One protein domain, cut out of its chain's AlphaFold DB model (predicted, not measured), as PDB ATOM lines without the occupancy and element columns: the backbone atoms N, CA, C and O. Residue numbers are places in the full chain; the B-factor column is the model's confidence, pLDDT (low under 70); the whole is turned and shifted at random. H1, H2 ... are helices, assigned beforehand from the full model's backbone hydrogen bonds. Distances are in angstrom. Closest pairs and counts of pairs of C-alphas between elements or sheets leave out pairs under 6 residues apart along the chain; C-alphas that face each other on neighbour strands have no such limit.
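What this domain is: This is residues 7 to 104 of the 206 residues of an uncharacterized protein of Anaplasma phagocytophilum (UniProt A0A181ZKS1). One long helix, H2, forms the middle of the model; H5 runs beside the later part of it, H4 crosses that same part on another side, and the short H3 folds back onto its end. The small helix H1 turns off at the other end of H2, where residues 7 to 20 stick out free. The printed part has 98 residues with five named helices, H1 to H5 in order, and no named strand; the class is all helix. The whole is loose, with a radius of gyration of the C-alphas of 17.3 A, and only just elongated, with spans of 53 by 27 by 25 A.

How they stand to each other: H1, residues 7 to 14, is close but not clearly touching H2, residues 16 to 42; the closest C-alphas, those of Val 12 and Ile 19, are 7.9 A apart. Their tilt is steep at 68 degrees, only just short of about perpendicular, and they run the same way. H2 is the hub, touching three other helices. H3, residues 44 to 48, touches residues 35 to 39 of H2; the closest C-alphas, those of Leu 39 and Ser 46, are 6.7 A apart. H4, residues 53 to 69, touches H2 with residues 56 to 63 alone, at a steep tilt of 56 degrees, the same way; the closest C-alphas, those of Ser 34 and Val 60, are 6.2 A apart. H5, residues 76 to 98, touches residues 29 to 40 of H2 at a shallow tilt of 25 degrees, opposite ways; the closest C-alphas, those of Ser 36 and Ile 85, are 6.6 A apart. H4 and H5 are apart, and so are H3 and H4. In H1, H2 and H5 every O i to N i+4 pair is within hydrogen-bond range; in H4 10 of 13 are, and in H3 0 of 1, with 2 of 2 O i to N i+3 pairs within range.

Where its parts are: H1 begins at C-alpha 7, (-14.280, -45.517, -36.718). H2 is 38.7 A long and ends at C-alpha 42, (-36.824, -5.919, -17.264). H3 is 8.1 A long and H1 10.4 A. H4 is 25.4 A long. H5 is 32.9 A long and ends at C-alpha 98, (-38.061, -26.218, -41.850).

The domain as a whole: The two C-alphas farthest apart, those of Met 7 and Leu 73, are 54.0 A from each other. The printed part has no cut. The links from H1 to H2, H2 to H3 and H3 to H4 are tight, and that from H4 to H5 is short. Residues 68 to 77 also stand free. The mean pLDDT of the printed part is 73.8; 29 residues are under 70, among them residues 44 to 53 and 96 to 104.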
ATOM      1  N   MET A   7     -12.963 -45.443 -36.082       67.31
ATOM      2  CA  MET A   7     -14.280 -45.517 -36.718       67.31
ATOM      3  C   MET A   7     -15.242 -44.447 -36.173       67.31
ATOM      4  O   MET A   7     -15.934 -43.787 -36.945       67.31
ATOM      5  N   MET A   8     -15.213 -44.186 -34.860       65.06
ATOM      6  CA  MET A   8     -15.923 -43.052 -34.251       65.06
ATOM      7  C   MET A   8     -15.371 -41.701 -34.721       65.06
ATOM      8  O   MET A   8     -16.146 -40.797 -35.019       65.06
ATOM      9  N   LEU A   9     -14.047 -41.562 -34.835       69.25
ATOM     10  CA  LEU A   9     -13.411 -40.335 -35.319       69.25
ATOM     11  C   LEU A   9     -13.783 -40.051 -36.781       69.25
ATOM     12  O   LEU A   9     -14.151 -38.929 -37.112       69.25
ATOM     13  N   SER A  10     -13.757 -41.079 -37.634       69.69
ATOM     14  CA  SER A  10     -14.210 -41.022 -39.027       69.69
ATOM     15  C   SER A  10     -15.669 -40.577 -39.116       69.69
ATOM     16  O   SER A  10     -15.985 -39.668 -39.878       69.69
ATOM     17  N   TYR A  11     -16.547 -41.141 -38.284       72.06
ATOM     18  CA  TYR A  11     -17.960 -40.772 -38.260       72.06
ATOM     19  C   TYR A  11     -18.197 -39.322 -37.810       72.06
ATOM     20  O   TYR A  11     -19.067 -38.634 -38.354       72.06
ATOM     21  N   VAL A  12     -17.417 -38.847 -36.832       65.00
ATOM     22  CA  VAL A  12     -17.459 -37.459 -36.350       65.00
ATOM     23  C   VAL A  12     -16.914 -36.497 -37.402       65.00
ATOM     24  O   VAL A  12     -17.548 -35.478 -37.635       65.00
ATOM     25  N   LEU A  13     -15.811 -36.830 -38.080       67.94
ATOM     26  CA  LEU A  13     -15.238 -36.036 -39.175       67.94
ATOM     27  C   LEU A  13     -16.192 -35.952 -40.374       67.94
ATOM     28  O   LEU A  13     -16.439 -34.867 -40.890       67.94
ATOM     29  N   LEU A  14     -16.804 -37.074 -40.766       69.06
ATOM     30  CA  LEU A  14     -17.745 -37.132 -41.892       69.06
ATOM     31  C   LEU A  14     -19.039 -36.342 -41.629       69.06
ATOM     32  O   LEU A  14     -19.712 -35.896 -42.556       69.06
ATOM     33  N   ASN A  15     -19.414 -36.182 -40.357       67.81
ATOM     34  CA  ASN A  15     -20.585 -35.412 -39.940       67.81
ATOM     35  C   ASN A  15     -20.216 -34.101 -39.234       67.81
ATOM     36  O   ASN A  15     -21.105 -33.474 -38.653       67.81
ATOM     37  N   PHE A  16     -18.953 -33.672 -39.287       72.25
ATOM     38  CA  PHE A  16     -18.458 -32.534 -38.514       72.25
ATOM     39  C   PHE A  16     -19.238 -31.265 -38.849       72.25
ATOM     40  O   PHE A  16     -19.760 -30.611 -37.950       72.25
ATOM     41  N   ASP A  17     -19.481 -31.016 -40.135       68.88
ATOM     42  CA  ASP A  17     -20.293 -29.888 -40.603       68.88
ATOM     43  C   ASP A  17     -21.715 -29.908 -40.026       68.88
ATOM     44  O   ASP A  17     -22.258 -28.875 -39.635       68.88
ATOM     45  N   LYS A  18     -22.328 -31.094 -39.908       70.25
ATOM     46  CA  LYS A  18     -23.675 -31.246 -39.332       70.25
ATOM     47  C   LYS A  18     -23.667 -31.029 -37.821       70.25
ATOM     48  O   LYS A  18     -24.632 -30.492 -37.279       70.25
ATOM     49  N   ILE A  19     -22.615 -31.477 -37.140       73.62
ATOM     50  CA  ILE A  19     -22.447 -31.313 -35.693       73.62
ATOM     51  C   ILE A  19     -22.197 -29.836 -35.374       73.62
ATOM     52  O   ILE A  19     -22.909 -29.273 -34.547       73.62
ATOM     53  N   CYS A  20     -21.273 -29.184 -36.079       72.62
ATOM     54  CA  CYS A  20     -21.007 -27.754 -35.952       72.62
ATOM     55  C   CYS A  20     -22.252 -26.918 -36.246       72.62
ATOM     56  O   CYS A  20     -22.577 -26.037 -35.454       72.62
ATOM     57  N   ALA A  21     -23.003 -27.233 -37.307       71.12
ATOM     58  CA  ALA A  21     -24.260 -26.547 -37.602       71.12
ATOM     59  C   ALA A  21     -25.275 -26.686 -36.455       71.12
ATOM     60  O   ALA A  21     -25.889 -25.698 -36.057       71.12
ATOM     61  N   LYS A  22     -25.419 -27.883 -35.870       74.12
ATOM     62  CA  LYS A  22     -26.294 -28.103 -34.707       74.12
ATOM     63  C   LYS A  22     -25.823 -27.345 -33.465       74.12
ATOM     64  O   LYS A  22     -26.653 -26.769 -32.774       74.12
ATOM     65  N   ILE A  23     -24.522 -27.322 -33.179       76.50
ATOM     66  CA  ILE A  23     -23.968 -26.601 -32.022       76.50
ATOM     67  C   ILE A  23     -24.170 -25.094 -32.187       76.50
ATOM     68  O   ILE A  23     -24.641 -24.428 -31.266       76.50
ATOM     69  N   PHE A  24     -23.872 -24.560 -33.372       75.69
ATOM     70  CA  PHE A  24     -24.084 -23.151 -33.686       75.69
ATOM     71  C   PHE A  24     -25.566 -22.779 -33.566       75.69
ATOM     72  O   PHE A  24     -25.916 -21.732 -33.027       75.69
ATOM     73  N   TYR A  25     -26.448 -23.686 -33.987       71.56
ATOM     74  CA  TYR A  25     -27.886 -23.524 -33.846       71.56
ATOM     75  C   TYR A  25     -28.345 -23.496 -32.385       71.56
ATOM     76  O   TYR A  25     -29.101 -22.606 -32.001       71.56
ATOM     77  N   VAL A  26     -27.855 -24.426 -31.559       78.12
ATOM     78  CA  VAL A  26     -28.128 -24.434 -30.116       78.12
ATOM     79  C   VAL A  26     -27.650 -23.129 -29.480       78.12
ATOM     80  O   VAL A  26     -28.395 -22.529 -28.715       78.12
ATOM     81  N   ALA A  27     -26.469 -22.629 -29.851       79.81
ATOM     82  CA  ALA A  27     -25.950 -21.365 -29.333       79.81
ATOM     83  C   ALA A  27     -26.842 -20.162 -29.693       79.81
ATOM     84  O   ALA A  27     -27.165 -19.353 -28.821       79.81
ATOM     85  N   ILE A  28     -27.288 -20.061 -30.952       78.44
ATOM     86  CA  ILE A  28     -28.225 -19.012 -31.393       78.44
ATOM     87  C   ILE A  28     -29.558 -19.137 -30.647       78.44
ATOM     88  O   ILE A  28     -30.106 -18.138 -30.187       78.44
ATOM     89  N   TYR A  29     -30.071 -20.356 -30.496       76.81
ATOM     90  CA  TYR A  29     -31.326 -20.612 -29.797       76.81
ATOM     91  C   TYR A  29     -31.256 -20.177 -28.330       76.81
ATOM     92  O   TYR A  29     -32.090 -19.394 -27.875       76.81
ATOM     93  N   THR A  30     -30.226 -20.614 -27.603       80.06
ATOM     94  CA  THR A  30     -30.014 -20.234 -26.202       80.06
ATOM     95  C   THR A  30     -29.872 -18.720 -26.051       80.06
ATOM     96  O   THR A  30     -30.387 -18.147 -25.090       80.06
ATOM     97  N   TYR A  31     -29.243 -18.048 -27.019       81.06
ATOM     98  CA  TYR A  31     -29.131 -16.592 -27.045       81.06
ATOM     99  C   TYR A  31     -30.486 -15.891 -27.223       81.06
ATOM    100  O   TYR A  31     -30.803 -14.968 -26.472       81.06
ATOM    101  N   ILE A  32     -31.321 -16.350 -28.162       77.38
ATOM    102  CA  ILE A  32     -32.664 -15.788 -28.387       77.38
ATOM    103  C   ILE A  32     -33.536 -15.969 -27.140       77.38
ATOM    104  O   ILE A  32     -34.139 -15.002 -26.674       77.38
ATOM    105  N   VAL A  33     -33.550 -17.173 -26.559       79.56
ATOM    106  CA  VAL A  33     -34.284 -17.464 -25.316       79.56
ATOM    107  C   VAL A  33     -33.820 -16.546 -24.184       79.56
ATOM    108  O   VAL A  33     -34.644 -15.969 -23.477       79.56
ATOM    109  N   SER A  34     -32.507 -16.349 -24.054       80.38
ATOM    110  CA  SER A  34     -31.905 -15.464 -23.051       80.38
ATOM    111  C   SER A  34     -32.359 -14.009 -23.206       80.38
ATOM    112  O   SER A  34     -32.752 -13.381 -22.224       80.38
ATOM    113  N   ILE A  35     -32.369 -13.476 -24.433       77.19
ATOM    114  CA  ILE A  35     -32.866 -12.120 -24.717       77.19
ATOM    115  C   ILE A  35     -34.349 -11.997 -24.377       77.19
ATOM    116  O   ILE A  35     -34.755 -11.027 -23.739       77.19
ATOM    117  N   SER A  36     -35.166 -12.962 -24.801       76.75
ATOM    118  CA  SER A  36     -36.604 -12.920 -24.545       76.75
ATOM    119  C   SER A  36     -36.915 -12.935 -23.046       76.75
ATOM    120  O   SER A  36     -37.807 -12.218 -22.595       76.75
ATOM    121  N   LEU A  37     -36.146 -13.693 -22.263       78.44
ATOM    122  CA  LEU A  37     -36.295 -13.770 -20.810       78.44
ATOM    123  C   LEU A  37     -35.950 -12.432 -20.135       78.44
ATOM    124  O   LEU A  37     -36.718 -11.949 -19.301       78.44
ATOM    125  N   VAL A  38     -34.856 -11.788 -20.554       79.38
ATOM    126  CA  VAL A  38     -34.464 -10.445 -20.084       79.38
ATOM    127  C   VAL A  38     -35.524  -9.401 -20.444       79.38
ATOM    128  O   VAL A  38     -35.960  -8.639 -19.582       79.38
ATOM    129  N   LEU A  39     -36.014  -9.419 -21.685       74.75
ATOM    130  CA  LEU A  39     -37.075  -8.529 -22.157       74.75
ATOM    131  C   LEU A  39     -38.364  -8.638 -21.342       74.75
ATOM    132  O   LEU A  39     -39.048  -7.638 -21.147       74.75
ATOM    133  N   CYS A  40     -38.715  -9.835 -20.876       72.94
ATOM    134  CA  CYS A  40     -39.934 -10.021 -20.098       72.94
ATOM    135  C   CYS A  40     -39.803  -9.599 -18.639       72.94
ATOM    136  O   CYS A  40     -40.782  -9.127 -18.064       72.94
ATOM    137  N   HIS A  41     -38.621  -9.773 -18.050       75.62
ATOM    138  CA  HIS A  41     -38.374  -9.400 -16.661       75.62
ATOM    139  C   HIS A  41     -38.113  -7.894 -16.506       75.62
ATOM    140  O   HIS A  41     -38.665  -7.262 -15.614       75.62
ATOM    141  N   GLU A  42     -37.299  -7.306 -17.389       75.75
ATOM    142  CA  GLU A  42     -36.824  -5.919 -17.264       75.75
ATOM    143  C   GLU A  42     -37.403  -4.967 -18.335       75.75
ATOM    144  O   GLU A  42     -37.185  -3.757 -18.278       75.75
ATOM    145  N   GLY A  43     -38.149  -5.478 -19.321       70.94
ATOM    146  CA  GLY A  43     -38.741  -4.678 -20.400       70.94
ATOM    147  C   GLY A  43     -37.762  -4.314 -21.525       70.94
ATOM    148  O   GLY A  43     -36.569  -4.617 -21.480       70.94
ATOM    149  N   VAL A  44     -38.260  -3.622 -22.560       68.94
ATOM    150  CA  VAL A  44     -37.500  -3.276 -23.786       68.94
ATOM    151  C   VAL A  44     -36.313  -2.344 -23.515       68.94
ATOM    152  O   VAL A  44     -35.300  -2.416 -24.206       68.94
ATOM    153  N   ALA A  45     -36.383  -1.523 -22.464       65.62
ATOM    154  CA  ALA A  45     -35.305  -0.613 -22.075       65.62
ATOM    155  C   ALA A  45     -34.014  -1.343 -21.644       65.62
ATOM    156  O   ALA A  45     -32.916  -0.802 -21.780       65.62
ATOM    157  N   SER A  46     -34.122  -2.591 -21.175       66.25
ATOM    158  CA  SER A  46     -32.977  -3.395 -20.726       66.25
ATOM    159  C   SER A  46     -32.049  -3.848 -21.862       66.25
ATOM    160  O   SER A  46     -30.859  -4.082 -21.618       66.25
ATOM    161  N   LEU A  47     -32.550  -3.888 -23.109       65.38
ATOM    162  CA  LEU A  47     -31.776  -4.254 -24.305       65.38
ATOM    163  C   LEU A  47     -30.620  -3.290 -24.583       65.38
ATOM    164  O   LEU A  47     -29.594  -3.684 -25.136       65.38
ATOM    165  N   VAL A  48     -30.762  -2.024 -24.179       63.69
ATOM    166  CA  VAL A  48     -29.717  -1.003 -24.346       63.69
ATOM    167  C   VAL A  48     -28.476  -1.356 -23.519       63.69
ATOM    168  O   VAL A  48     -27.350  -1.104 -23.947       63.69
ATOM    169  N   TYR A  49     -28.677  -2.004 -22.370       61.03
ATOM    170  CA  TYR A  49     -27.612  -2.429 -21.462       61.03
ATOM    171  C   TYR A  49     -27.007  -3.787 -21.837       61.03
ATOM    172  O   TYR A  49     -25.885  -4.088 -21.438       61.03
ATOM    173  N   SER A  50     -27.705  -4.599 -22.636       59.19
ATOM    174  CA  SER A  50     -27.232  -5.915 -23.080       59.19
ATOM    175  C   SER A  50     -26.514  -5.883 -24.436       59.19
ATOM    176  O   SER A  50     -26.461  -6.904 -25.116       59.19
ATOM    177  N   LYS A  51     -25.952  -4.733 -24.847       63.81
ATOM    178  CA  LYS A  51     -25.197  -4.596 -26.113       63.81
ATOM    179  C   LYS A  51     -24.076  -5.627 -26.268       63.81
ATOM    180  O   LYS A  51     -23.731  -5.979 -27.391       63.81
ATOM    181  N   ASN A  52     -23.513  -6.101 -25.156       68.75
ATOM    182  CA  ASN A  52     -22.486  -7.133 -25.152       68.75
ATOM    183  C   ASN A  52     -23.088  -8.502 -24.773       68.75
ATOM    184  O   ASN A  52     -23.577  -8.655 -23.649       68.75
ATOM    185  N   PRO A  53     -22.989  -9.523 -25.650       67.31
ATOM    186  CA  PRO A  53     -23.593 -10.840 -25.430       67.31
ATOM    187  C   PRO A  53     -22.997 -11.586 -24.224       67.31
ATOM    188  O   PRO A  53     -23.673 -12.407 -23.609       67.31
ATOM    189  N   LEU A  54     -21.761 -11.259 -23.832       72.94
ATOM    190  CA  LEU A  54     -21.083 -11.830 -22.661       72.94
ATOM    191  C   LEU A  54     -21.777 -11.491 -21.331       72.94
ATOM    192  O   LEU A  54     -21.764 -12.306 -20.413       72.94
ATOM    193  N   TYR A  55     -22.424 -10.327 -21.228       74.44
ATOM    194  CA  TYR A  55     -23.136  -9.920 -20.008       74.44
ATOM    195  C   TYR A  55     -24.569 -10.457 -19.942       74.44
ATOM    196  O   TYR A  55     -25.226 -10.317 -18.913       74.44
ATOM    197  N   LEU A  56     -25.054 -11.101 -21.006       78.88
ATOM    198  CA  LEU A  56     -26.413 -11.631 -21.063       78.88
ATOM    199  C   LEU A  56     -26.580 -12.858 -20.155       78.88
ATOM    200  O   LEU A  56     -27.526 -12.924 -19.376       78.88
ATOM    201  N   TYR A  57     -25.634 -13.800 -20.202       78.94
ATOM    202  CA  TYR A  57     -25.704 -15.051 -19.435       78.94
ATOM    203  C   TYR A  57     -25.702 -14.849 -17.908       78.94
ATOM    204  O   TYR A  57     -26.585 -15.399 -17.245       78.94
ATOM    205  N   PRO A  58     -24.799 -14.034 -17.317       82.25
ATOM    206  CA  PRO A  58     -24.852 -13.723 -15.888       82.25
ATOM    207  C   PRO A  58     -26.173 -13.069 -15.471       82.25
ATOM    208  O   PRO A  58     -26.672 -13.314 -14.374       82.25
ATOM    209  N   ARG A  59     -26.766 -12.262 -16.356       78.31
ATOM    210  CA  ARG A  59     -28.020 -11.552 -16.100       78.31
ATOM    211  C   ARG A  59     -29.218 -12.493 -16.104       78.31
ATOM    212  O   ARG A  59     -30.022 -12.461 -15.180       78.31
ATOM    213  N   VAL A  60     -29.288 -13.399 -17.079       83.19
ATOM    214  CA  VAL A  60     -30.293 -14.474 -17.101       83.19
ATOM    215  C   VAL A  60     -30.195 -15.326 -15.840       83.19
ATOM    216  O   VAL A  60     -31.215 -15.642 -15.234       83.19
ATOM    217  N   TYR A  61     -28.977 -15.643 -15.393       84.31
ATOM    218  CA  TYR A  61     -28.776 -16.363 -14.139       84.31
ATOM    219  C   TYR A  61     -29.298 -15.584 -12.924       84.31
ATOM    220  O   TYR A  61     -29.986 -16.160 -12.085       84.31
ATOM    221  N   GLN A  62     -29.031 -14.279 -12.829       83.06
ATOM    222  CA  GLN A  62     -29.562 -13.436 -11.750       83.06
ATOM    223  C   GLN A  62     -31.093 -13.373 -11.759       83.06
ATOM    224  O   GLN A  62     -31.703 -13.462 -10.695       83.06
ATOM    225  N   ILE A  63     -31.708 -13.288 -12.938       83.25
ATOM    226  CA  ILE A  63     -33.167 -13.295 -13.094       83.25
ATOM    227  C   ILE A  63     -33.748 -14.642 -12.649       83.25
ATOM    228  O   ILE A  63     -34.678 -14.684 -11.845       83.25
ATOM    229  N   LEU A  64     -33.179 -15.763 -13.106       82.50
ATOM    230  CA  LEU A  64     -33.608 -17.102 -12.686       82.50
ATOM    231  C   LEU A  64     -33.433 -17.310 -11.178       82.50
ATOM    232  O   LEU A  64     -34.311 -17.865 -10.518       82.50
ATOM    233  N   LYS A  65     -32.324 -16.817 -10.617       86.00
ATOM    234  CA  LYS A  65     -32.077 -16.812  -9.175       86.00
ATOM    235  C   LYS A  65     -33.154 -16.004  -8.447       86.00
ATOM    236  O   LYS A  65     -33.686 -16.478  -7.450       86.00
ATOM    237  N   TRP A  66     -33.509 -14.824  -8.952       84.69
ATOM    238  CA  TRP A  66     -34.565 -13.993  -8.373       84.69
ATOM    239  C   TRP A  66     -35.918 -14.712  -8.374       84.69
ATOM    240  O   TRP A  66     -36.561 -14.765  -7.329       84.69
ATOM    241  N   TYR A  67     -36.297 -15.354  -9.486       82.00
ATOM    242  CA  TYR A  67     -37.517 -16.169  -9.569       82.00
ATOM    243  C   TYR A  67     -37.522 -17.341  -8.585       82.00
ATOM    244  O   TYR A  67     -38.560 -17.673  -8.018       82.00
ATOM    245  N   TYR A  68     -36.368 -17.973  -8.360       83.94
ATOM    246  CA  TYR A  68     -36.261 -19.081  -7.416       83.94
ATOM    247  C   TYR A  68     -36.486 -18.642  -5.963       83.94
ATOM    248  O   TYR A  68     -37.132 -19.369  -5.208       83.94
ATOM    249  N   PHE A  69     -35.967 -17.471  -5.579       86.25
ATOM    250  CA  PHE A  69     -36.093 -16.944  -4.215       86.25
ATOM    251  C   PHE A  69     -37.407 -16.195  -3.957       86.25
ATOM    252  O   PHE A  69     -37.849 -16.149  -2.817       86.25
ATOM    253  N   ASN A  70     -38.048 -15.643  -4.989       84.88
ATOM    254  CA  ASN A  70     -39.259 -14.823  -4.872       84.88
ATOM    255  C   ASN A  70     -40.486 -15.523  -5.474       84.88
ATOM    256  O   ASN A  70     -41.275 -14.903  -6.186       84.88
ATOM    257  N   LYS A  71     -40.644 -16.827  -5.216       76.19
ATOM    258  CA  LYS A  71     -41.734 -17.639  -5.788       76.19
ATOM    259  C   LYS A  71     -43.121 -17.080  -5.483       76.19
ATOM    260  O   LYS A  71     -43.992 -17.122  -6.344       76.19
ATOM    261  N   ASP A  72     -43.289 -16.504  -4.300       79.75
ATOM    262  CA  ASP A  72     -44.573 -15.983  -3.821       79.75
ATOM    263  C   ASP A  72     -44.979 -14.674  -4.522       79.75
ATOM    264  O   ASP A  72     -46.147 -14.297  -4.537       79.75
ATOM    265  N   LEU A  73     -44.014 -13.993  -5.151       79.31
ATOM    266  CA  LEU A  73     -44.210 -12.761  -5.920       79.31
ATOM    267  C   LEU A  73     -44.458 -13.036  -7.414       79.31
ATOM    268  O   LEU A  73     -44.678 -12.102  -8.192       79.31
ATOM    269  N   ILE A  74     -44.428 -14.307  -7.835       78.44
ATOM    270  CA  ILE A  74     -44.687 -14.698  -9.220       78.44
ATOM    271  C   ILE A  74     -46.183 -14.568  -9.494       78.44
ATOM    272  O   ILE A  74     -46.997 -15.394  -9.088       78.44
ATOM    273  N   THR A  75     -46.550 -13.531 -10.240       80.44
ATOM    274  CA  THR A  75     -47.930 -13.349 -10.686       80.44
ATOM    275  C   THR A  75     -48.236 -14.224 -11.898       80.44
ATOM    276  O   THR A  75     -47.377 -14.498 -12.742       80.44
ATOM    277  N   THR A  76     -49.502 -14.611 -12.047       77.00
ATOM    278  CA  THR A  76     -49.999 -15.408 -13.181       77.00
ATOM    279  C   THR A  76     -49.657 -14.771 -14.534       77.00
ATOM    280  O   THR A  76     -49.365 -15.469 -15.504       77.00
ATOM    281  N   GLY A  77     -49.611 -13.435 -14.592       75.50
ATOM    282  CA  GLY A  77     -49.199 -12.684 -15.779       75.50
ATOM    283  C   GLY A  77     -47.734 -12.902 -16.178       75.50
ATOM    284  O   GLY A  77     -47.441 -12.956 -17.373       75.50
ATOM    285  N   MET A  78     -46.816 -13.083 -15.218       73.31
ATOM    286  CA  MET A  78     -45.415 -13.421 -15.518       73.31
ATOM    287  C   MET A  78     -45.301 -14.824 -16.121       73.31
ATOM    288  O   MET A  78     -44.568 -15.022 -17.088       73.31
ATOM    289  N   VAL A  79     -46.078 -15.781 -15.605       76.62
ATOM    290  CA  VAL A  79     -46.100 -17.164 -16.106       76.62
ATOM    291  C   VAL A  79     -46.642 -17.226 -17.535       76.62
ATOM    292  O   VAL A  79     -46.022 -17.845 -18.398       76.62
ATOM    293  N   ILE A  80     -47.752 -16.533 -17.822       77.62
ATOM    294  CA  ILE A  80     -48.330 -16.466 -19.175       77.62
ATOM    295  C   ILE A  80     -47.320 -15.879 -20.169       77.62
ATOM    296  O   ILE A  80     -47.132 -16.423 -21.256       77.62
ATOM    297  N   ARG A  81     -46.622 -14.802 -19.791       76.12
ATOM    298  CA  ARG A  81     -45.593 -14.181 -20.635       76.12
ATOM    299  C   ARG A  81     -44.402 -15.109 -20.891       76.12
ATOM    300  O   ARG A  81     -43.954 -15.215 -22.032       76.12
ATOM    301  N   ALA A  82     -43.927 -15.819 -19.868       72.31
ATOM    302  CA  ALA A  82     -42.846 -16.794 -20.010       72.31
ATOM    303  C   ALA A  82     -43.239 -17.960 -20.938       72.31
ATOM    304  O   ALA A  82     -42.470 -18.329 -21.827       72.31
ATOM    305  N   MET A  83     -44.460 -18.487 -20.795       77.06
ATOM    306  CA  MET A  83     -44.993 -19.540 -21.669       77.06
ATOM    307  C   MET A  83     -45.145 -19.060 -23.114       77.06
ATOM    308  O   MET A  83     -44.764 -19.769 -24.043       77.06
ATOM    309  N   MET A  84     -45.634 -17.834 -23.319       78.38
ATOM    310  CA  MET A  84     -45.765 -17.239 -24.650       78.38
ATOM    311  C   MET A  84     -44.402 -17.063 -25.332       78.38
ATOM    312  O   MET A  84     -44.286 -17.296 -26.530       78.38
ATOM    313  N   ILE A  85     -43.350 -16.720 -24.582       74.38
ATOM    314  CA  ILE A  85     -41.976 -16.656 -25.100       74.38
ATOM    315  C   ILE A  85     -41.455 -18.033 -25.485       74.38
ATOM    316  O   ILE A  85     -40.898 -18.181 -26.571       74.38
ATOM    317  N   LEU A  86     -41.619 -19.038 -24.625       74.94
ATOM    318  CA  LEU A  86     -41.199 -20.404 -24.945       74.94
ATOM    319  C   LEU A  86     -41.917 -20.903 -26.203       74.94
ATOM    320  O   LEU A  86     -41.297 -21.501 -27.075       74.94
ATOM    321  N   PHE A  87     -43.194 -20.555 -26.357       77.75
ATOM    322  CA  PHE A  87     -43.968 -20.876 -27.548       77.75
ATOM    323  C   PHE A  87     -43.489 -20.107 -28.791       77.75
ATOM    324  O   PHE A  87     -43.258 -20.713 -29.834       77.75
ATOM    325  N   CYS A  88     -43.251 -18.795 -28.691       75.56
ATOM    326  CA  CYS A  88     -42.719 -17.978 -29.789       75.56
ATOM    327  C   CYS A  88     -41.320 -18.430 -30.226       75.56
ATOM    328  O   CYS A  88     -41.035 -18.529 -31.420       75.56
ATOM    329  N   THR A  89     -40.443 -18.727 -29.269       76.00
ATOM    330  CA  THR A  89     -39.089 -19.227 -29.539       76.00
ATOM    331  C   THR A  89     -39.130 -20.625 -30.146       76.00
ATOM    332  O   THR A  89     -38.380 -20.886 -31.082       76.00
ATOM    333  N   HIS A  90     -40.060 -21.483 -29.720       76.25
ATOM    334  CA  HIS A  90     -40.297 -22.790 -30.331       76.25
ATOM    335  C   HIS A  90     -40.868 -22.690 -31.757       76.25
ATOM    336  O   HIS A  90     -40.417 -23.402 -32.651       76.25
ATOM    337  N   ILE A  91     -41.819 -21.787 -32.019       76.38
ATOM    338  CA  ILE A  91     -42.320 -21.523 -33.381       76.38
ATOM    339  C   ILE A  91     -41.172 -21.048 -34.269       76.38
ATOM    340  O   ILE A  91     -40.959 -21.594 -35.350       76.38
ATOM    341  N   THR A  92     -40.393 -20.080 -33.789       71.62
ATOM    342  CA  THR A  92     -39.217 -19.564 -34.503       71.62
ATOM    343  C   THR A  92     -38.235 -20.697 -34.800       71.62
ATOM    344  O   THR A  92     -37.782 -20.849 -35.931       71.62
ATOM    345  N   GLN A  93     -37.989 -21.570 -33.822       71.69
ATOM    346  CA  GLN A  93     -37.164 -22.763 -33.985       71.69
ATOM    347  C   GLN A  93     -37.729 -23.728 -35.040       71.69
ATOM    348  O   GLN A  93     -36.969 -24.256 -35.847       71.69
ATOM    349  N   SER A  94     -39.042 -23.961 -35.062       68.38
ATOM    350  CA  SER A  94     -39.697 -24.849 -36.030       68.38
ATOM    351  C   SER A  94     -39.623 -24.298 -37.455       68.38
ATOM    352  O   SER A  94     -39.336 -25.047 -38.389       68.38
ATOM    353  N   TYR A  95     -39.823 -22.989 -37.632       70.12
ATOM    354  CA  TYR A  95     -39.646 -22.320 -38.924       70.12
ATOM    355  C   TYR A  95     -38.208 -22.435 -39.418       70.12
ATOM    356  O   TYR A  95     -37.969 -22.773 -40.577       70.12
ATOM    357  N   ILE A  96     -37.247 -22.204 -38.526       66.25
ATOM    358  CA  ILE A  96     -35.833 -22.288 -38.864       66.25
ATOM    359  C   ILE A  96     -35.398 -23.736 -39.144       66.25
ATOM    360  O   ILE A  96     -34.558 -23.967 -40.009       66.25
ATOM    361  N   TRP A  97     -35.980 -24.736 -38.485       64.31
ATOM    362  CA  TRP A  97     -35.714 -26.145 -38.792       64.31
ATOM    363  C   TRP A  97     -36.294 -26.576 -40.147       64.31
ATOM    364  O   TRP A  97     -35.700 -27.401 -40.841       64.31
ATOM    365  N   GLY A  98     -37.433 -26.000 -40.543       63.53
ATOM    366  CA  GLY A  98     -38.061 -26.218 -41.850       63.53
ATOM    367  C   GLY A  98     -37.351 -25.520 -43.017       63.53
ATOM    368  O   GLY A  98     -37.591 -25.861 -44.176       63.53
ATOM    369  N   LEU A  99     -36.456 -24.566 -42.740       63.84
ATOM    370  CA  LEU A  99     -35.632 -23.935 -43.766       63.84
ATOM    371  C   LEU A  99     -34.647 -24.954 -44.348       63.84
ATOM    372  O   LEU A  99     -33.906 -25.631 -43.637       63.84
ATOM    373  N   GLN A 100     -34.610 -25.045 -45.678       61.50
ATOM    374  CA  GLN A 100     -33.648 -25.873 -46.398       61.50
ATOM    375  C   GLN A 100     -32.240 -25.275 -46.263       61.50
ATOM    376  O   GLN A 100     -31.716 -24.661 -47.185       61.50
ATOM    377  N   TRP A 101     -31.580 -25.479 -45.122       61.97
ATOM    378  CA  TRP A 101     -30.234 -24.963 -44.845       61.97
ATOM    379  C   TRP A 101     -29.191 -25.341 -45.901       61.97
ATOM    380  O   TRP A 101     -28.209 -24.633 -46.068       61.97
ATOM    381  N   ARG A 102     -29.420 -26.417 -46.665       58.78
ATOM    382  CA  ARG A 102     -28.589 -26.797 -47.820       58.78
ATOM    383  C   ARG A 102     -28.623 -25.787 -48.976       58.78
ATOM    384  O   ARG A 102     -27.666 -25.741 -49.744       58.78
ATOM    385  N   SER A 103     -29.698 -25.014 -49.135       62.41
ATOM    386  CA  SER A 103     -29.833 -24.024 -50.213       62.41
ATOM    387  C   SER A 103     -29.339 -22.635 -49.804       62.41
ATOM    388  O   SER A 103     -28.851 -21.899 -50.660       62.41
ATOM    389  N   LEU A 104     -29.369 -22.300 -48.509       63.75
ATOM    390  CA  LEU A 104     -28.909 -21.009 -47.989       63.75
ATOM    391  C   LEU A 104     -27.469 -20.646 -48.388       63.75
ATOM    392  O   LEU A 104     -27.293 -19.554 -48.921       63.75
TER     393      LEU A 104